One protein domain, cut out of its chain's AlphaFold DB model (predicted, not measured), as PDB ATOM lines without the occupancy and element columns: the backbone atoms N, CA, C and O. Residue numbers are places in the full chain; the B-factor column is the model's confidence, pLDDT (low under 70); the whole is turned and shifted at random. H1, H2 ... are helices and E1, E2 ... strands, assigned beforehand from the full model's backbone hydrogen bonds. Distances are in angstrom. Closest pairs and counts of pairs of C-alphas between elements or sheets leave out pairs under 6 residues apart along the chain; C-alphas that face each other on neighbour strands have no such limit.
ATOM      1  N   ALA A 638     -36.178  55.839  23.985       81.81
ATOM      2  CA  ALA A 638     -35.538  54.528  24.075       81.81
ATOM      3  C   ALA A 638     -34.520  54.514  25.221       81.81
ATOM      4  O   ALA A 638     -34.167  55.571  25.741       81.81
ATOM      5  N   MET A 639     -33.995  53.332  25.548       82.19
ATOM      6  CA  MET A 639     -33.020  53.110  26.618       82.19
ATOM      7  C   MET A 639     -33.590  53.429  28.013       82.19
ATOM      8  O   MET A 639     -32.921  54.095  28.804       82.19
ATOM      9  N   TYR A 640     -34.815  52.980  28.326       84.31
ATOM     10  CA  TYR A 640     -35.549  53.406  29.536       84.31
ATOM     11  C   TYR A 640     -34.750  53.167  30.827       84.31
ATOM     12  O   TYR A 640     -34.429  54.126  31.527       84.31
ATOM     13  N   GLN A 641     -34.319  51.925  31.093       80.12
ATOM     14  CA  GLN A 641     -33.540  51.599  32.294       80.12
ATOM     15  C   GLN A 641     -32.226  52.397  32.375       80.12
ATOM     16  O   GLN A 641     -31.783  52.759  33.466       80.12
ATOM     17  N   TYR A 642     -31.600  52.702  31.240       82.31
ATOM     18  CA  TYR A 642     -30.403  53.539  31.196       82.31
ATOM     19  C   TYR A 642     -30.735  54.991  31.585       82.31
ATOM     20  O   TYR A 642     -30.138  55.507  32.528       82.31
ATOM     21  N   LEU A 643     -31.734  55.623  30.956       83.56
ATOM     22  CA  LEU A 643     -32.153  56.999  31.270       83.56
ATOM     23  C   LEU A 643     -32.662  57.149  32.713       83.56
ATOM     24  O   LEU A 643     -32.456  58.183  33.345       83.56
ATOM     25  N   GLU A 644     -33.297  56.113  33.257       82.56
ATOM     26  CA  GLU A 644     -33.824  56.107  34.620       82.56
ATOM     27  C   GLU A 644     -32.752  56.034  35.713       82.56
ATOM     28  O   GLU A 644     -32.985  56.558  36.805       82.56
ATOM     29  N   ASN A 645     -31.602  55.404  35.452       80.06
ATOM     30  CA  ASN A 645     -30.583  55.126  36.475       80.06
ATOM     31  C   ASN A 645     -29.281  55.931  36.300       80.06
ATOM     32  O   ASN A 645     -28.543  56.117  37.273       80.06
ATOM     33  N   LEU A 646     -29.009  56.455  35.102       75.25
ATOM     34  CA  LEU A 646     -27.837  57.281  34.805       75.25
ATOM     35  C   LEU A 646     -27.811  58.561  35.669       75.25
ATOM     36  O   LEU A 646     -28.756  59.343  35.667       75.25
ATOM     37  N   PHE A 647     -26.710  58.790  36.394       74.56
ATOM     38  CA  PHE A 647     -26.543  59.874  37.386       74.56
ATOM     39  C   PHE A 647     -27.437  59.791  38.639       74.56
ATOM     40  O   PHE A 647     -27.570  60.782  39.359       74.56
ATOM     41  N   SER A 648     -28.026  58.631  38.951       68.56
ATOM     42  CA  SER A 648     -28.708  58.434  40.238       68.56
ATOM     43  C   SER A 648     -27.758  58.679  41.428       68.56
ATOM     44  O   SER A 648     -26.587  58.299  41.406       68.56
ATOM     45  N   GLN A 649     -28.249  59.357  42.472       57.66
ATOM     46  CA  GLN A 649     -27.490  59.643  43.698       57.66
ATOM     47  C   GLN A 649     -28.289  59.191  44.925       57.66
ATOM     48  O   GLN A 649     -29.074  59.951  45.494       57.66
ATOM     49  N   GLY A 650     -28.092  57.928  45.310       58.84
ATOM     50  CA  GLY A 650     -28.852  57.285  46.382       58.84
ATOM     51  C   GLY A 650     -30.354  57.202  46.083       58.84
ATOM     52  O   GLY A 650     -30.787  57.228  44.930       58.84
ATOM     53  N   ASP A 651     -31.151  57.132  47.147       56.41
ATOM     54  CA  ASP A 651     -32.567  56.734  47.103       56.41
ATOM     55  C   ASP A 651     -33.509  57.700  46.355       56.41
ATOM     56  O   ASP A 651     -34.675  57.380  46.136       56.41
ATOM     57  N   GLN A 652     -33.053  58.897  45.965       60.28
ATOM     58  CA  GLN A 652     -33.929  59.928  45.383       60.28
ATOM     59  C   GLN A 652     -34.226  59.766  43.882       60.28
ATOM     60  O   GLN A 652     -35.069  60.505  43.359       60.28
ATOM     61  N   GLY A 653     -33.556  58.834  43.197       72.69
ATOM     62  CA  GLY A 653     -33.703  58.607  41.756       72.69
ATOM     63  C   GLY A 653     -33.215  59.769  40.878       72.69
ATOM     64  O   GLY A 653     -32.814  60.832  41.357       72.69
ATOM     65  N   THR A 654     -33.241  59.565  39.562       83.94
ATOM     66  CA  THR A 654     -32.887  60.597  38.572       83.94
ATOM     67  C   THR A 654     -34.030  61.591  38.358       83.94
ATOM     68  O   THR A 654     -35.196  61.302  38.649       83.94
ATOM     69  N   LEU A 655     -33.724  62.772  37.802       87.00
ATOM     70  CA  LEU A 655     -34.762  63.704  37.343       87.00
ATOM     71  C   LEU A 655     -35.670  63.037  36.295       87.00
ATOM     72  O   LEU A 655     -36.893  63.129  36.410       87.00
ATOM     73  N   PHE A 656     -35.065  62.294  35.362       89.69
ATOM     74  CA  PHE A 656     -35.767  61.561  34.311       89.69
ATOM     75  C   PHE A 656     -36.759  60.546  34.877       89.69
ATOM     76  O   PHE A 656     -37.947  60.669  34.593       89.69
ATOM     77  N   LYS A 657     -36.324  59.604  35.734       89.25
ATOM     78  CA  LYS A 657     -37.215  58.566  36.292       89.25
ATOM     79  C   LYS A 657     -38.430  59.187  36.982       89.25
ATOM     80  O   LYS A 657     -39.553  58.748  36.752       89.25
ATOM     81  N   ARG A 658     -38.225  60.247  37.776       89.19
ATOM     82  CA  ARG A 658     -39.314  60.935  38.490       89.19
ATOM     83  C   ARG A 658     -40.318  61.588  37.539       89.19
ATOM     84  O   ARG A 658     -41.513  61.346  37.687       89.19
ATOM     85  N   GLN A 659     -39.856  62.374  36.564       90.50
ATOM     86  CA  GLN A 659     -40.758  63.083  35.647       90.50
ATOM     87  C   GLN A 659     -41.421  62.143  34.633       90.50
ATOM     88  O   GLN A 659     -42.603  62.307  34.327       90.50
ATOM     89  N   PHE A 660     -40.706  61.117  34.163       91.31
ATOM     90  CA  PHE A 660     -41.240  60.099  33.261       91.31
ATOM     91  C   PHE A 660     -42.358  59.289  33.935       91.31
ATOM     92  O   PHE A 660     -43.456  59.194  33.388       91.31
ATOM     93  N   PHE A 661     -42.140  58.806  35.166       91.38
ATOM     94  CA  PHE A 661     -43.156  58.060  35.921       91.38
ATOM     95  C   PHE A 661     -44.364  58.944  36.264       91.38
ATOM     96  O   PHE A 661     -45.500  58.536  36.034       91.38
ATOM     97  N   PHE A 662     -44.139  60.183  36.720       91.19
ATOM     98  CA  PHE A 662     -45.210  61.155  36.978       91.19
ATOM     99  C   PHE A 662     -46.061  61.445  35.728       91.19
ATOM    100  O   PHE A 662     -47.288  61.536  35.808       91.19
ATOM    101  N   SER A 663     -45.426  61.532  34.557       91.25
ATOM    102  CA  SER A 663     -46.108  61.740  33.275       91.25
ATOM    103  C   SER A 663     -46.918  60.512  32.843       91.25
ATOM    104  O   SER A 663     -48.070  60.654  32.429       91.25
ATOM    105  N   LEU A 664     -46.365  59.300  32.990       92.00
ATOM    106  CA  LEU A 664     -47.097  58.049  32.753       92.00
ATOM    107  C   LEU A 664     -48.308  57.931  33.690       92.00
ATOM    108  O   LEU A 664     -49.401  57.593  33.238       92.00
ATOM    109  N   ASP A 665     -48.162  58.280  34.969       93.00
ATOM    110  CA  ASP A 665     -49.261  58.238  35.937       93.00
ATOM    111  C   ASP A 665     -50.339  59.299  35.665       93.00
ATOM    112  O   ASP A 665     -51.526  59.003  35.815       93.00
ATOM    113  N   ARG A 666     -49.982  60.491  35.160       90.06
ATOM    114  CA  ARG A 666     -50.966  61.457  34.630       90.06
ATOM    115  C   ARG A 666     -51.735  60.887  33.438       90.06
ATOM    116  O   ARG A 666     -52.952  61.046  33.381       90.06
ATOM    117  N   ILE A 667     -51.069  60.184  32.519       89.75
ATOM    118  CA  ILE A 667     -51.730  59.524  31.379       89.75
ATOM    119  C   ILE A 667     -52.663  58.400  31.863       89.75
ATOM    120  O   ILE A 667     -53.799  58.323  31.389       89.75
ATOM    121  N   ARG A 668     -52.247  57.589  32.850       92.12
ATOM    122  CA  ARG A 668     -53.105  56.576  33.497       92.12
ATOM    123  C   ARG A 668     -54.348  57.200  34.123       92.12
ATOM    124  O   ARG A 668     -55.455  56.742  33.856       92.12
ATOM    125  N   GLN A 669     -54.181  58.261  34.915       91.00
ATOM    126  CA  GLN A 669     -55.277  58.964  35.595       91.00
ATOM    127  C   GLN A 669     -56.246  59.624  34.603       91.00
ATOM    128  O   GLN A 669     -57.457  59.478  34.744       91.00
ATOM    129  N   LYS A 670     -55.727  60.297  33.566       87.56
ATOM    130  CA  LYS A 670     -56.514  60.976  32.518       87.56
ATOM    131  C   LYS A 670     -57.438  60.022  31.750       87.56
ATOM    132  O   LYS A 670     -58.511  60.438  31.323       87.56
ATOM    133  N   ASN A 671     -57.024  58.767  31.572       88.56
ATOM    134  CA  ASN A 671     -57.732  57.774  30.758       88.56
ATOM    135  C   ASN A 671     -58.367  56.627  31.569       88.56
ATOM    136  O   ASN A 671     -59.077  55.810  30.990       88.56
ATOM    137  N   SER A 672     -58.102  56.534  32.878       92.31
ATOM    138  CA  SER A 672     -58.481  55.415  33.761       92.31
ATOM    139  C   SER A 672     -58.030  54.027  33.267       92.31
ATOM    140  O   SER A 672     -58.754  53.044  33.418       92.31
ATOM    141  N   ARG A 673     -56.842  53.938  32.649       94.44
ATOM    142  CA  ARG A 673     -56.319  52.724  31.988       94.44
ATOM    143  C   ARG A 673     -54.824  52.527  32.246       94.44
ATOM    144  O   ARG A 673     -54.087  53.499  32.392       94.44
ATOM    145  N   GLN A 674     -54.378  51.271  32.267       96.19
ATOM    146  CA  GLN A 674     -52.953  50.906  32.291       96.19
ATOM    147  C   GLN A 674     -52.280  51.183  30.938       96.19
ATOM    148  O   GLN A 674     -52.960  51.291  29.919       96.19
ATOM    149  N   ILE A 675     -50.948  51.281  30.921       96.31
ATOM    150  CA  ILE A 675     -50.154  51.562  29.714       96.31
ATOM    151  C   ILE A 675     -49.207  50.391  29.450       96.31
ATOM    152  O   ILE A 675     -48.287  50.159  30.233       96.31
ATOM    153  N   ALA A 676     -49.403  49.687  28.339       97.06
ATOM    154  CA  ALA A 676     -48.501  48.646  27.868       97.06
ATOM    155  C   ALA A 676     -47.560  49.167  26.773       97.06
ATOM    156  O   ALA A 676     -47.935  49.969  25.914       97.06
ATOM    157  N   LEU A 677     -46.334  48.660  26.788       95.19
ATOM    158  CA  LEU A 677     -45.351  48.797  25.722       95.19
ATOM    159  C   LEU A 677     -45.631  47.720  24.659       95.19
ATOM    160  O   LEU A 677     -45.824  46.557  25.008       95.19
ATOM    161  N   LEU A 678     -45.655  48.081  23.374       94.31
ATOM    162  CA  LEU A 678     -45.950  47.140  22.281       94.31
ATOM    163  C   LEU A 678     -44.886  47.213  21.183       94.31
ATOM    164  O   LEU A 678     -44.724  48.254  20.541       94.31
ATOM    165  N   ALA A 679     -44.197  46.098  20.929       91.88
ATOM    166  CA  ALA A 679     -43.395  45.910  19.723       91.88
ATOM    167  C   ALA A 679     -44.271  45.331  18.598       91.88
ATOM    168  O   ALA A 679     -45.095  44.455  18.845       91.88
ATOM    169  N   VAL A 680     -44.104  45.815  17.362       89.25
ATOM    170  CA  VAL A 680     -44.942  45.389  16.216       89.25
ATOM    171  C   VAL A 680     -44.316  44.286  15.352       89.25
ATOM    172  O   VAL A 680     -44.958  43.817  14.419       89.25
ATOM    173  N   THR A 681     -43.088  43.866  15.670       86.38
ATOM    174  CA  THR A 681     -42.391  42.707  15.083       86.38
ATOM    175  C   THR A 681     -41.598  41.977  16.162       86.38
ATOM    176  O   THR A 681     -41.094  42.608  17.100       86.38
ATOM    177  N   ASP A 682     -41.416  40.665  16.009       84.81
ATOM    178  CA  ASP A 682     -40.643  39.858  16.962       84.81
ATOM    179  C   ASP A 682     -39.165  40.275  16.998       84.81
ATOM    180  O   ASP A 682     -38.570  40.372  18.070       84.81
ATOM    181  N   GLN A 683     -38.581  40.658  15.855       83.31
ATOM    182  CA  GLN A 683     -37.214  41.194  15.819       83.31
ATOM    183  C   GLN A 683     -37.075  42.488  16.643       83.31
ATOM    184  O   GLN A 683     -36.037  42.712  17.270       83.31
ATOM    185  N   LYS A 684     -38.111  43.343  16.680       85.25
ATOM    186  CA  LYS A 684     -38.114  44.542  17.529       85.25
ATOM    187  C   LYS A 684     -38.351  44.197  19.001       85.25
ATOM    188  O   LYS A 684     -37.738  44.834  19.856       85.25
ATOM    189  N   TYR A 685     -39.195  43.205  19.284       88.94
ATOM    190  CA  TYR A 685     -39.448  42.694  20.634       88.94
ATOM    191  C   TYR A 685     -38.168  42.145  21.275       88.94
ATOM    192  O   TYR A 685     -37.759  42.630  22.331       88.94
ATOM    193  N   GLN A 686     -37.478  41.226  20.593       87.62
ATOM    194  CA  GLN A 686     -36.246  40.602  21.082       87.62
ATOM    195  C   GLN A 686     -35.120  41.624  21.279       87.62
ATOM    196  O   GLN A 686     -34.540  41.703  22.361       87.62
ATOM    197  N   ALA A 687     -34.888  42.502  20.295       85.12
ATOM    198  CA  ALA A 687     -33.903  43.577  20.433       85.12
ATOM    199  C   ALA A 687     -34.203  44.506  21.626       85.12
ATOM    200  O   ALA A 687     -33.283  45.036  22.240       85.12
ATOM    201  N   MET A 688     -35.477  44.707  21.982       89.06
ATOM    202  CA  MET A 688     -35.847  45.480  23.169       89.06
ATOM    203  C   MET A 688     -35.717  44.686  24.478       89.06
ATOM    204  O   MET A 688     -35.321  45.292  25.470       89.06
ATOM    205  N   ARG A 689     -35.965  43.367  24.510       91.06
ATOM    206  CA  ARG A 689     -35.673  42.525  25.692       91.06
ATOM    207  C   ARG A 689     -34.198  42.632  26.095       91.06
ATOM    208  O   ARG A 689     -33.907  42.939  27.251       91.06
ATOM    209  N   GLU A 690     -33.284  42.505  25.136       88.69
ATOM    210  CA  GLU A 690     -31.840  42.590  25.389       88.69
ATOM    211  C   GLU A 690     -31.372  44.009  25.761       88.69
ATOM    212  O   GLU A 690     -30.587  44.191  26.694       88.69
ATOM    213  N   ILE A 691     -31.839  45.031  25.033       85.44
ATOM    214  CA  ILE A 691     -31.299  46.396  25.134       85.44
ATOM    215  C   ILE A 691     -31.963  47.215  26.252       85.44
ATOM    216  O   ILE A 691     -31.272  47.978  26.928       85.44
ATOM    217  N   GLU A 692     -33.280  47.085  26.447       87.25
ATOM    218  CA  GLU A 692     -34.067  47.920  27.374       87.25
ATOM    219  C   GLU A 692     -34.216  47.285  28.767       87.25
ATOM    220  O   GLU A 692     -34.389  48.015  29.742       87.25
ATOM    221  N   PHE A 693     -34.159  45.946  28.854       88.75
ATOM    222  CA  PHE A 693     -34.394  45.170  30.085       88.75
ATOM    223  C   PHE A 693     -33.238  44.223  30.468       88.75
ATOM    224  O   PHE A 693     -33.259  43.642  31.558       88.75
ATOM    225  N   GLY A 694     -32.249  44.032  29.586       86.38
ATOM    226  CA  GLY A 694     -31.108  43.140  29.815       86.38
ATOM    227  C   GLY A 694     -31.472  41.656  29.892       86.38
ATOM    228  O   GLY A 694     -30.840  40.933  30.657       86.38
ATOM    229  N   LYS A 695     -32.501  41.225  29.152       88.25
ATOM    230  CA  LYS A 695     -32.996  39.842  29.096       88.25
ATOM    231  C   LYS A 695     -32.626  39.204  27.758       88.25
ATOM    232  O   LYS A 695     -33.040  39.705  26.712       88.25
ATOM    233  N   MET A 696     -31.881  38.106  27.795       84.06
ATOM    234  CA  MET A 696     -31.544  37.297  26.621       84.06
ATOM    235  C   MET A 696     -32.716  36.390  26.219       84.06
ATOM    236  O   MET A 696     -33.710  36.260  26.944       84.06
ATOM    237  N   ASP A 697     -32.626  35.731  25.061       78.31
ATOM    238  CA  ASP A 697     -33.702  34.828  24.659       78.31
ATOM    239  C   ASP A 697     -33.876  33.637  25.621       78.31
ATOM    240  O   ASP A 697     -32.924  33.153  26.235       78.31
ATOM    241  N   GLY A 698     -35.128  33.217  25.819       77.38
ATOM    242  CA  GLY A 698     -35.517  32.249  26.849       77.38
ATOM    243  C   GLY A 698     -35.596  32.780  28.294       77.38
ATOM    244  O   GLY A 698     -36.209  32.113  29.124       77.38
ATOM    245  N   GLU A 699     -35.048  33.957  28.625       86.00
ATOM    246  CA  GLU A 699     -35.137  34.509  29.991       86.00
ATOM    247  C   GLU A 699     -36.501  35.157  30.295       86.00
ATOM    248  O   GLU A 699     -36.921  36.105  29.625       86.00
ATOM    249  N   GLU A 700     -37.182  34.688  31.343       88.12
ATOM    250  CA  GLU A 700     -38.484  35.220  31.770       88.12
ATOM    251  C   GLU A 700     -38.401  36.709  32.159       88.12
ATOM    252  O   GLU A 700     -37.454  37.139  32.820       88.12
ATOM    253  N   LEU A 701     -39.398  37.499  31.753       90.69
ATOM    254  CA  LEU A 701     -39.542  38.923  32.065       90.69
ATOM    255  C   LEU A 701     -40.966  39.162  32.579       90.69
ATOM    256  O   LEU A 701     -41.926  39.037  31.824       90.69
ATOM    257  N   SER A 702     -41.090  39.468  33.868       93.25
ATOM    258  CA  SER A 702     -42.385  39.667  34.538       93.25
ATOM    259  C   SER A 702     -42.968  41.072  34.317       93.25
ATOM    260  O   SER A 702     -42.222  42.034  34.121       93.25
ATOM    261  N   ASP A 703     -44.297  41.220  34.401       94.50
ATOM    262  CA  ASP A 703     -44.964  42.533  34.327       94.50
ATOM    263  C   ASP A 703     -44.481  43.464  35.465       94.50
ATOM    264  O   ASP A 703     -44.280  44.664  35.263       94.50
ATOM    265  N   GLU A 704     -44.188  42.908  36.648       94.69
ATOM    266  CA  GLU A 704     -43.554  43.619  37.763       94.69
ATOM    267  C   GLU A 704     -42.148  44.145  37.421       94.69
ATOM    268  O   GLU A 704     -41.822  45.288  37.761       94.69
ATOM    269  N   GLU A 705     -41.312  43.356  36.734       91.94
ATOM    270  CA  GLU A 705     -39.997  43.806  36.255       91.94
ATOM    271  C   GLU A 705     -40.125  44.884  35.177       91.94
ATOM    272  O   GLU A 705     -39.433  45.901  35.262       91.94
ATOM    273  N   VAL A 706     -41.032  44.719  34.204       93.25
ATOM    274  CA  VAL A 706     -41.293  45.745  33.178       93.25
ATOM    275  C   VAL A 706     -41.642  47.074  33.845       93.25
ATOM    276  O   VAL A 706     -41.062  48.113  33.505       93.25
ATOM    277  N   LYS A 707     -42.510  47.043  34.862       92.75
ATOM    278  CA  LYS A 707     -42.934  48.231  35.605       92.75
ATOM    279  C   LYS A 707     -41.835  48.846  36.465       92.75
ATOM    280  O   LYS A 707     -41.754  50.071  36.554       92.75
ATOM    281  N   ALA A 708     -40.958  48.036  37.054       88.44
ATOM    282  CA  ALA A 708     -39.823  48.523  37.838       88.44
ATOM    283  C   ALA A 708     -38.706  49.164  36.981       88.44
ATOM    284  O   ALA A 708     -38.054  50.112  37.441       88.44
ATOM    285  N   LEU A 709     -38.490  48.646  35.763       86.81
ATOM    286  CA  LEU A 709     -37.364  48.983  34.875       86.81
ATOM    287  C   LEU A 709     -37.697  49.980  33.750       86.81
ATOM    288  O   LEU A 709     -36.771  50.536  33.163       86.81
ATOM    289  N   SER A 710     -38.982  50.166  33.426       90.62
ATOM    290  CA  SER A 710     -39.431  51.046  32.328       90.62
ATOM    291  C   SER A 710     -40.689  51.874  32.627       90.62
ATOM    292  O   SER A 710     -41.176  52.604  31.765       90.62
ATOM    293  N   GLY A 711     -41.294  51.715  33.809       91.19
ATOM    294  CA  GLY A 711     -42.520  52.412  34.205       91.19
ATOM    295  C   GLY A 711     -43.811  51.962  33.502       91.19
ATOM    296  O   GLY A 711     -44.888  52.339  33.969       91.19
ATOM    297  N   PHE A 712     -43.758  51.163  32.429       95.06
ATOM    298  CA  PHE A 712     -44.935  50.586  31.755       95.06
ATOM    299  C   PHE A 712     -45.554  49.432  32.561       95.06
ATOM    300  O   PHE A 712     -44.862  48.737  33.287       95.06
ATOM    301  N   ASP A 713     -46.865  49.209  32.452       96.88
ATOM    302  CA  ASP A 713     -47.557  48.146  33.201       96.88
ATOM    303  C   ASP A 713     -47.320  46.732  32.642       96.88
ATOM    304  O   ASP A 713     -47.571  45.766  33.354       96.88
ATOM    305  N   ARG A 714     -46.904  46.623  31.373       96.12
ATOM    306  CA  ARG A 714     -46.721  45.367  30.625       96.12
ATOM    307  C   ARG A 714     -45.890  45.607  29.362       96.12
ATOM    308  O   ARG A 714     -45.923  46.713  28.818       96.12
ATOM    309  N   PHE A 715     -45.196  44.585  28.861       95.81
ATOM    310  CA  PHE A 715     -44.559  44.583  27.537       95.81
ATOM    311  C   PHE A 715     -45.132  43.431  26.699       95.81
ATOM    312  O   PHE A 715     -45.287  42.325  27.201       95.81
ATOM    313  N   PHE A 716     -45.489  43.701  25.442       94.94
ATOM    314  CA  PHE A 716     -46.054  42.719  24.517       94.94
ATOM    315  C   PHE A 716     -45.172  42.519  23.276       94.94
ATOM    316  O   PHE A 716     -44.816  43.491  22.593       94.94
ATOM    317  N   SER A 717     -44.938  41.253  22.927       92.19
ATOM    318  CA  SER A 717     -44.684  40.822  21.547       92.19
ATOM    319  C   SER A 717     -45.970  40.840  20.695       92.19
ATOM    320  O   SER A 717     -47.079  40.800  21.244       92.19
ATOM    321  N   PRO A 718     -45.854  40.827  19.354       91.50
ATOM    322  CA  PRO A 718     -46.966  40.567  18.439       91.50
ATOM    323  C   PRO A 718     -47.820  39.348  18.816       91.50
ATOM    324  O   PRO A 718     -49.044  39.465  18.908       91.50
ATOM    325  N   ALA A 719     -47.192  38.199  19.086       91.12
ATOM    326  CA  ALA A 719     -47.893  36.950  19.387       91.12
ATOM    327  C   ALA A 719     -48.650  37.003  20.727       91.12
ATOM    328  O   ALA A 719     -49.801  36.566  20.819       91.12
ATOM    329  N   GLU A 720     -48.047  37.584  21.768       93.31
ATOM    330  CA  GLU A 720     -48.712  37.769  23.064       93.31
ATOM    331  C   GLU A 720     -49.864  38.769  22.980       93.31
ATOM    332  O   GLU A 720     -50.889  38.564  23.630       93.31
ATOM    333  N   PHE A 721     -49.730  39.827  22.172       95.75
ATOM    334  CA  PHE A 721     -50.798  40.802  21.962       95.75
ATOM    335  C   PHE A 721     -51.985  40.189  21.210       95.75
ATOM    336  O   PHE A 721     -53.128  40.342  21.642       95.75
ATOM    337  N   GLN A 722     -51.729  39.431  20.137       94.00
ATOM    338  CA  GLN A 722     -52.764  38.675  19.422       94.00
ATOM    339  C   GLN A 722     -53.491  37.700  20.357       94.00
ATOM    340  O   GLN A 722     -54.722  37.693  20.403       94.00
ATOM    341  N   LYS A 723     -52.746  36.924  21.156       94.19
ATOM    342  CA  LYS A 723     -53.325  36.004  22.142       94.19
ATOM    343  C   LYS A 723     -54.163  36.743  23.191       94.19
ATOM    344  O   LYS A 723     -55.302  36.355  23.429       94.19
ATOM    345  N   TYR A 724     -53.638  37.825  23.770       96.25
ATOM    346  CA  TYR A 724     -54.363  38.659  24.733       96.25
ATOM    347  C   TYR A 724     -55.681  39.185  24.147       96.25
ATOM    348  O   TYR A 724     -56.704  39.138  24.829       96.25
ATOM    349  N   LEU A 725     -55.697  39.619  22.882       95.94
ATOM    350  CA  LEU A 725     -56.932  40.028  22.211       95.94
ATOM    351  C   LEU A 725     -57.904  38.857  22.014       95.94
ATOM    352  O   LEU A 725     -59.099  39.048  22.218       95.94
ATOM    353  N   VAL A 726     -57.443  37.653  21.660       94.19
ATOM    354  CA  VAL A 726     -58.314  36.463  21.559       94.19
ATOM    355  C   VAL A 726     -58.943  36.130  22.915       94.19
ATOM    356  O   VAL A 726     -60.170  36.025  23.008       94.19
ATOM    357  N   ASP A 727     -58.130  36.053  23.971       94.50
ATOM    358  CA  ASP A 727     -58.578  35.760  25.338       94.50
ATOM    359  C   ASP A 727     -59.578  36.827  25.850       94.50
ATOM    360  O   ASP A 727     -60.548  36.501  26.540       94.50
ATOM    361  N   ASN A 728     -59.420  38.090  25.423       93.75
ATOM    362  CA  ASN A 728     -60.287  39.228  25.770       93.75
ATOM    363  C   ASN A 728     -61.300  39.615  24.669       93.75
ATOM    364  O   ASN A 728     -61.808  40.738  24.640       93.75
ATOM    365  N   LYS A 729     -61.659  38.680  23.774       92.19
ATOM    366  CA  LYS A 729     -62.758  38.827  22.786       92.19
ATOM    367  C   LYS A 729     -62.618  40.044  21.848       92.19
ATOM    368  O   LYS A 729     -63.609  40.667  21.472       92.19
ATOM    369  N   GLY A 730     -61.386  40.386  21.484       87.69
ATOM    370  CA  GLY A 730     -61.021  41.521  20.636       87.69
ATOM    371  C   GLY A 730     -60.952  42.870  21.359       87.69
ATOM    372  O   GLY A 730     -60.708  43.884  20.709       87.69
ATOM    373  N   GLN A 731     -61.164  42.914  22.678       91.75
ATOM    374  CA  GLN A 731     -61.058  44.146  23.461       91.75
ATOM    375  C   GLN A 731     -59.628  44.350  23.970       91.75
ATOM    376  O   GLN A 731     -58.966  43.411  24.403       91.75
ATOM    377  N   CYS A 732     -59.160  45.598  23.920       95.44
ATOM    378  CA  CYS A 732     -57.868  46.003  24.458       95.44
ATOM    379  C   CYS A 732     -58.097  46.960  25.627       95.44
ATOM    380  O   CYS A 732     -58.619  48.055  25.425       95.44
ATOM    381  N   GLU A 733     -57.722  46.562  26.841       94.50
ATOM    382  CA  GLU A 733     -57.914  47.382  28.047       94.50
ATOM    383  C   GLU A 733     -56.738  48.345  28.281       94.50
ATOM    384  O   GLU A 733     -56.913  49.421  28.852       94.50
ATOM    385  N   TYR A 734     -55.562  48.035  27.731       97.31
ATOM    386  CA  TYR A 734     -54.350  48.854  27.814       97.31
ATOM    387  C   TYR A 734     -54.328  50.006  26.802       97.31
ATOM    388  O   TYR A 734     -54.701  49.841  25.642       97.31
ATOM    389  N   LEU A 735     -53.808  51.158  27.226       96.31
ATOM    390  CA  LEU A 735     -53.206  52.138  26.324       96.31
ATOM    391  C   LEU A 735     -51.879  51.591  25.789       96.31
ATOM    392  O   LEU A 735     -51.168  50.897  26.514       96.31
ATOM    393  N   LEU A 736     -51.522  51.920  24.550       96.00
ATOM    394  CA  LEU A 736     -50.382  51.318  23.856       96.00
ATOM    395  C   LEU A 736     -49.308  52.360  23.527       96.00
ATOM    396  O   LEU A 736     -49.534  53.275  22.732       96.00
ATOM    397  N   TYR A 737     -48.116  52.204  24.103       94.00
ATOM    398  CA  TYR A 737     -46.917  52.917  23.664       94.00
ATOM    399  C   TYR A 737     -46.239  52.088  22.568       94.00
ATOM    400  O   TYR A 737     -45.616  51.059  22.845       94.00
ATOM    401  N   VAL A 738     -46.431  52.480  21.305       92.19
ATOM    402  CA  VAL A 738     -46.142  51.603  20.161       92.19
ATOM    403  C   VAL A 738     -44.734  51.836  19.617       92.19
ATOM    404  O   VAL A 738     -44.325  52.961  19.334       92.19
ATOM    405  N   ARG A 739     -43.983  50.747  19.434       88.81
ATOM    406  CA  ARG A 739     -42.604  50.728  18.929       88.81
ATOM    407  C   ARG A 739     -42.598  50.185  17.502       88.81
ATOM    408  O   ARG A 739     -42.221  49.044  17.251       88.81
ATOM    409  N   SER A 740     -43.040  51.031  16.576       84.94
ATOM    410  CA  SER A 740     -43.270  50.733  15.155       84.94
ATOM    411  C   SER A 740     -42.049  50.912  14.239       84.94
ATOM    412  O   SER A 740     -42.194  50.899  13.021       84.94
ATOM    413  N   SER A 741     -40.843  51.113  14.777       76.94
ATOM    414  CA  SER A 741     -39.644  51.332  13.955       76.94
ATOM    415  C   SER A 741     -39.311  50.111  13.089       76.94
ATOM    416  O   SER A 741     -39.087  49.032  13.646       76.94
ATOM    417  N   ASP A 742     -39.179  50.315  11.776       74.12
ATOM    418  CA  ASP A 742     -38.655  49.317  10.835       74.12
ATOM    419  C   ASP A 742     -37.335  48.695  11.352       74.12
ATOM    420  O   ASP A 742     -36.499  49.415  11.915       74.12
ATOM    421  N   PRO A 743     -37.089  47.382  11.168       70.50
ATOM    422  CA  PRO A 743     -35.837  46.769  11.601       70.50
ATOM    423  C   PRO A 743     -34.593  47.386  10.950       70.50
ATOM    424  O   PRO A 743     -34.624  47.863   9.816       70.50
ATOM    425  N   VAL A 744     -33.446  47.307  11.633       72.44
ATOM    426  CA  VAL A 744     -32.174  47.905  11.170       72.44
ATOM    427  C   VAL A 744     -31.760  47.407   9.776       72.44
ATOM    428  O   VAL A 744     -31.154  48.158   9.011       72.44
ATOM    429  N   ALA A 745     -32.113  46.172   9.413       68.00
ATOM    430  CA  ALA A 745     -31.882  45.628   8.076       68.00
ATOM    431  C   ALA A 745     -32.702  46.367   6.992       68.00
ATOM    432  O   ALA A 745     -32.124  46.824   6.006       68.00
ATOM    433  N   LYS A 746     -33.998  46.605   7.236       70.44
ATOM    434  CA  LYS A 746     -34.917  47.386   6.383       70.44
ATOM    435  C   LYS A 746     -34.548  48.876   6.339       70.44
ATOM    436  O   LYS A 746     -34.582  49.499   5.284       70.44
ATOM    437  N   MET A 747     -34.062  49.450   7.444       71.06
ATOM    438  CA  MET A 747     -33.553  50.833   7.454       71.06
ATOM    439  C   MET A 747     -32.259  51.009   6.636       71.06
ATOM    440  O   MET A 747     -32.066  52.057   6.006       71.06
ATOM    441  N   LYS A 748     -31.381  49.994   6.598       70.25
ATOM    442  CA  LYS A 748     -30.203  49.953   5.707       70.25
ATOM    443  C   LYS A 748     -30.617  49.754   4.240       70.25
ATOM    444  O   LYS A 748     -30.215  50.561   3.398       70.25
ATOM    445  N   SER A 749     -31.446  48.746   3.975       68.38
ATOM    446  CA  SER A 749     -31.950  48.334   2.657       68.38
ATOM    447  C   SER A 749     -33.479  48.487   2.587       68.38
ATOM    448  O   SER A 749     -34.194  47.555   2.952       68.38
ATOM    449  N   PRO A 750     -34.007  49.644   2.139       63.00
ATOM    450  CA  PRO A 750     -35.449  49.924   2.109       63.00
ATOM    451  C   PRO A 750     -36.225  49.006   1.150       63.00
ATOM    452  O   PRO A 750     -37.426  48.826   1.302       63.00
ATOM    453  N   GLU A 751     -35.534  48.383   0.194       63.91
ATOM    454  CA  GLU A 751     -36.025  47.314  -0.682       63.91
ATOM    455  C   GLU A 751     -36.176  45.934   0.005       63.91
ATOM    456  O   GLU A 751     -36.339  44.904  -0.662       63.91
ATOM    457  N   MET A 752     -36.074  45.877   1.336       63.12
ATOM    458  CA  MET A 752     -36.306  44.681   2.143       63.12
ATOM    459  C   MET A 752     -37.758  44.634   2.628       63.12
ATOM    460  O   MET A 752     -38.173  45.431   3.467       63.12
ATOM    461  N   VAL A 753     -38.515  43.654   2.134       60.56
ATOM    462  CA  VAL A 753     -39.774  43.249   2.768       60.56
ATOM    463  C   VAL A 753     -39.420  42.536   4.070       60.56
ATOM    464  O   VAL A 753     -38.594  41.622   4.064       60.56
ATOM    465  N   VAL A 754     -40.024  42.974   5.170       61.22
ATOM    466  CA  VAL A 754     -40.049  42.248   6.439       61.22
ATOM    467  C   VAL A 754     -41.429  41.618   6.515       61.22
ATOM    468  O   VAL A 754     -42.425  42.319   6.383       61.22
ATOM    469  N   LEU A 755     -41.461  40.295   6.630       50.28
ATOM    470  CA  LEU A 755     -42.680  39.536   6.889       50.28
ATOM    471  C   LEU A 755     -42.921  39.515   8.410       50.28
ATOM    472  O   LEU A 755     -41.995  39.777   9.181       50.28
ATOM    473  N   ASP A 756     -44.153  39.220   8.823       52.97
ATOM    474  CA  ASP A 756     -44.601  39.193  10.225       52.97
ATOM    475  C   ASP A 756     -44.661  40.580  10.917       52.97
ATOM    476  O   ASP A 756     -44.268  40.757  12.075       52.97
ATOM    477  N   GLU A 757     -45.206  41.587  10.223       69.38
ATOM    478  CA  GLU A 757     -45.574  42.878  10.827       69.38
ATOM    479  C   GLU A 757     -47.019  42.851  11.368       69.38
ATOM    480  O   GLU A 757     -47.983  42.751  10.612       69.38
ATOM    481  N   LEU A 758     -47.192  43.047  12.687       86.00
ATOM    482  CA  LEU A 758     -48.490  43.082  13.400       86.00
ATOM    483  C   LEU A 758     -49.521  44.057  12.787       86.00
ATOM    484  O   LEU A 758     -50.718  43.968  13.058       86.00
ATOM    485  N   LEU A 759     -49.039  45.018  11.999       89.75
ATOM    486  CA  LEU A 759     -49.810  46.086  11.372       89.75
ATOM    487  C   LEU A 759     -50.338  45.725   9.970       89.75
ATOM    488  O   LEU A 759     -51.077  46.530   9.403       89.75
ATOM    489  N   GLU A 760     -49.988  44.569   9.396       87.50
ATOM    490  CA  GLU A 760     -50.559  44.116   8.114       87.50
ATOM    491  C   GLU A 760     -52.054  43.786   8.238       87.50
ATOM    492  O   GLU A 760     -52.838  44.164   7.369       87.50
ATOM    493  N   ASP A 761     -52.471  43.164   9.344       89.38
ATOM    494  CA  ASP A 761     -53.884  42.905   9.634       89.38
ATOM    495  C   ASP A 761     -54.617  44.220   9.959       89.38
ATOM    496  O   ASP A 761     -54.317  44.905  10.939       89.38
ATOM    497  N   ASP A 762     -55.606  44.571   9.133       91.81
ATOM    498  CA  ASP A 762     -56.417  45.787   9.268       91.81
ATOM    499  C   ASP A 762     -57.154  45.889  10.613       91.81
ATOM    500  O   ASP A 762     -57.297  46.982  11.163       91.81
ATOM    501  N   ASN A 763     -57.620  44.771  11.170       92.94
ATOM    502  CA  ASN A 763     -58.346  44.752  12.433       92.94
ATOM    503  C   ASN A 763     -57.391  44.924  13.625       92.94
ATOM    504  O   ASN A 763     -57.675  45.718  14.524       92.94
ATOM    505  N   LEU A 764     -56.228  44.265  13.612       93.81
ATOM    506  CA  LEU A 764     -55.175  44.485  14.606       93.81
ATOM    507  C   LEU A 764     -54.635  45.916  14.515       93.81
ATOM    508  O   LEU A 764     -54.592  46.606  15.535       93.81
ATOM    509  N   ARG A 765     -54.323  46.420  13.313       93.88
ATOM    510  CA  ARG A 765     -53.869  47.805  13.100       93.88
ATOM    511  C   ARG A 765     -54.894  48.823  13.602       93.88
ATOM    512  O   ARG A 765     -54.501  49.781  14.269       93.88
ATOM    513  N   ARG A 766     -56.192  48.595  13.369       95.62
ATOM    514  CA  ARG A 766     -57.284  49.414  13.922       95.62
ATOM    515  C   ARG A 766     -57.322  49.384  15.448       95.62
ATOM    516  O   ARG A 766     -57.416  50.441  16.069       95.62
ATOM    517  N   ILE A 767     -57.239  48.204  16.066       96.31
ATOM    518  CA  ILE A 767     -57.221  48.067  17.533       96.31
ATOM    519  C   ILE A 767     -55.997  48.781  18.123       96.31
ATOM    520  O   ILE A 767     -56.131  49.490  19.122       96.31
ATOM    521  N   VAL A 768     -54.827  48.666  17.487       95.94
ATOM    522  CA  VAL A 768     -53.599  49.340  17.926       95.94
ATOM    523  C   VAL A 768     -53.724  50.863  17.772       95.94
ATOM    524  O   VAL A 768     -53.537  51.577  18.757       95.94
ATOM    525  N   LYS A 769     -54.137  51.386  16.605       95.56
ATOM    526  CA  LYS A 769     -54.358  52.835  16.392       95.56
ATOM    527  C   LYS A 769     -55.417  53.430  17.325       95.56
ATOM    528  O   LYS A 769     -55.250  54.558  17.782       95.56
ATOM    529  N   ALA A 770     -56.478  52.689  17.646       95.94
ATOM    530  CA  ALA A 770     -57.532  53.139  18.559       95.94
ATOM    531  C   ALA A 770     -57.099  53.200  20.039       95.94
ATOM    532  O   ALA A 770     -57.743  53.875  20.846       95.94
ATOM    533  N   ASN A 771     -56.019  52.510  20.415       96.31
ATOM    534  CA  ASN A 771     -55.531  52.438  21.798       96.31
ATOM    535  C   ASN A 771     -54.133  53.043  21.993       96.31
ATOM    536  O   ASN A 771     -53.654  53.127  23.121       96.31
ATOM    537  N   ALA A 772     -53.500  53.517  20.921       94.50
ATOM    538  CA  ALA A 772     -52.202  54.174  20.965       94.50
ATOM    539  C   ALA A 772     -52.197  55.455  21.823       94.50
ATOM    540  O   ALA A 772     -53.212  56.151  21.930       94.50
ATOM    541  N   ILE A 773     -51.015  55.768  22.367       91.25
ATOM    542  CA  ILE A 773     -50.627  57.081  22.926       91.25
ATOM    543  C   ILE A 773     -49.443  57.724  22.167       91.25
ATOM    544  O   ILE A 773     -48.848  58.695  22.627       91.25
ATOM    545  N   THR A 774     -49.106  57.184  20.989       89.56
ATOM    546  CA  THR A 774     -48.066  57.670  20.063       89.56
ATOM    547  C   THR A 774     -48.618  57.723  18.632       89.56
ATOM    548  O   THR A 774     -49.417  56.871  18.243       89.56
ATOM    549  N   PHE A 775     -48.211  58.711  17.823       89.25
ATOM    550  CA  PHE A 775     -48.672  58.875  16.431       89.25
ATOM    551  C   PHE A 775     -47.655  58.391  15.380       89.25
ATOM    552  O   PHE A 775     -47.231  59.126  14.494       89.25
ATOM    553  N   ASN A 776     -47.230  57.133  15.488       87.75
ATOM    554  CA  ASN A 776     -46.156  56.540  14.681       87.75
ATOM    555  C   ASN A 776     -46.571  55.273  13.903       87.75
ATOM    556  O   ASN A 776     -45.710  54.498  13.492       87.75
TER     557      ASN A 776
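AT A GLANCE: This is residues 638 to 776 of the 950 residues of an uncharacterized protein of Candidatus Daviesbacteria bacterium RIFCSPLOWO2_01_FULL_39_12 (UniProt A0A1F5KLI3). A small parallel sheet of E1, E2 and E3 forms the core, with H3 and H4 over one face and H7 over the other. At one end H1 and the long H2 make a V; H5 packs near E1 and E2, and H6 lies out on a loop far from the sheet. The printed part has 139 residues, with seven named helices and three named strands in the order H1 H2 E1 H3 H4 E2 H5 E3 H6 H7; the class is mostly helix. The sheet's order is E2 E1 E3. The whole is compact, with a radius of gyration of the C-alphas of 15.8 A and spans of 46 by 36 by 29 A.

IN THESE COORDINATES: H1 takes residues 640 to 645, from C-alpha 640 at (-35.549, 53.406, 29.536). H2, residues 655 to 671, is 24.6 A long. E1 is residues 675 to 679, 13.3 A, with C-alpha 675 at (-50.154, 51.562, 29.714). H3 is residues 682 to 692, 14.7 A; H4 is residues 703 to 710; E2 is residues 714 to 716. H5 is residues 718 to 727, 14.3 A; E3 is residues 735 to 739, 13.0 A; H6 is residues 744 to 748. H7, residues 762 to 771, is 14.2 A long and ends at C-alpha 771, (-55.531, 52.438, 21.798).

HOW THE PARTS SIT: E1 is the inner strand. E1 and E3 are parallel at 28 degrees, with N 676 and O 735 at 2.8 A. E2 and E1 are parallel at 24 degrees, with N 677 and O 714 at 2.8 A. E1, H3, H4 and E2 make a strand-helix-strand unit, two parallel neighbour strands with helices between, and its crossover is right-handed. E2, H5 and E3 make a split unit, with E1 between its strands, also right-handed. H3 lies over E1 at a height over the sheet of 8.7 A; its closest C-alphas to E1 are Tyr 685 and Ala 679, 5.2 A. H4 is on the same face, only just over none of the strands, and its Asp 703 comes closest to E2 at Arg 714, C-alphas 5.0 A apart. H7, on the opposite face, lies over E3 and stands up from the sheet, rising 48 degrees; C-alphas 735 and 771 are the closest, 5.1 A. H2 and H5 only graze the sheet. H1 touches H2 at a steep tilt of 49 degrees, opposite ways, closest at the C-alphas of Glu 644 and Lys 657, 4.5 A. H1 also touches H4, closest at the C-alphas of Gln 641 and Leu 709, 5.3 A. H6 touches no helix. Every O i to N i+4 pair is within hydrogen-bond range in H1 to H7.

THE WHOLE: The two farthest C-alphas, of Asp 651 and Glu 751, are 48.8 A apart. The printed part has no cut. The link from H6 to H7 is long, residues 749 to 761. The mean pLDDT of the printed part is 86.1; residues 648 to 652, 745 and 749 to 757 are under 70.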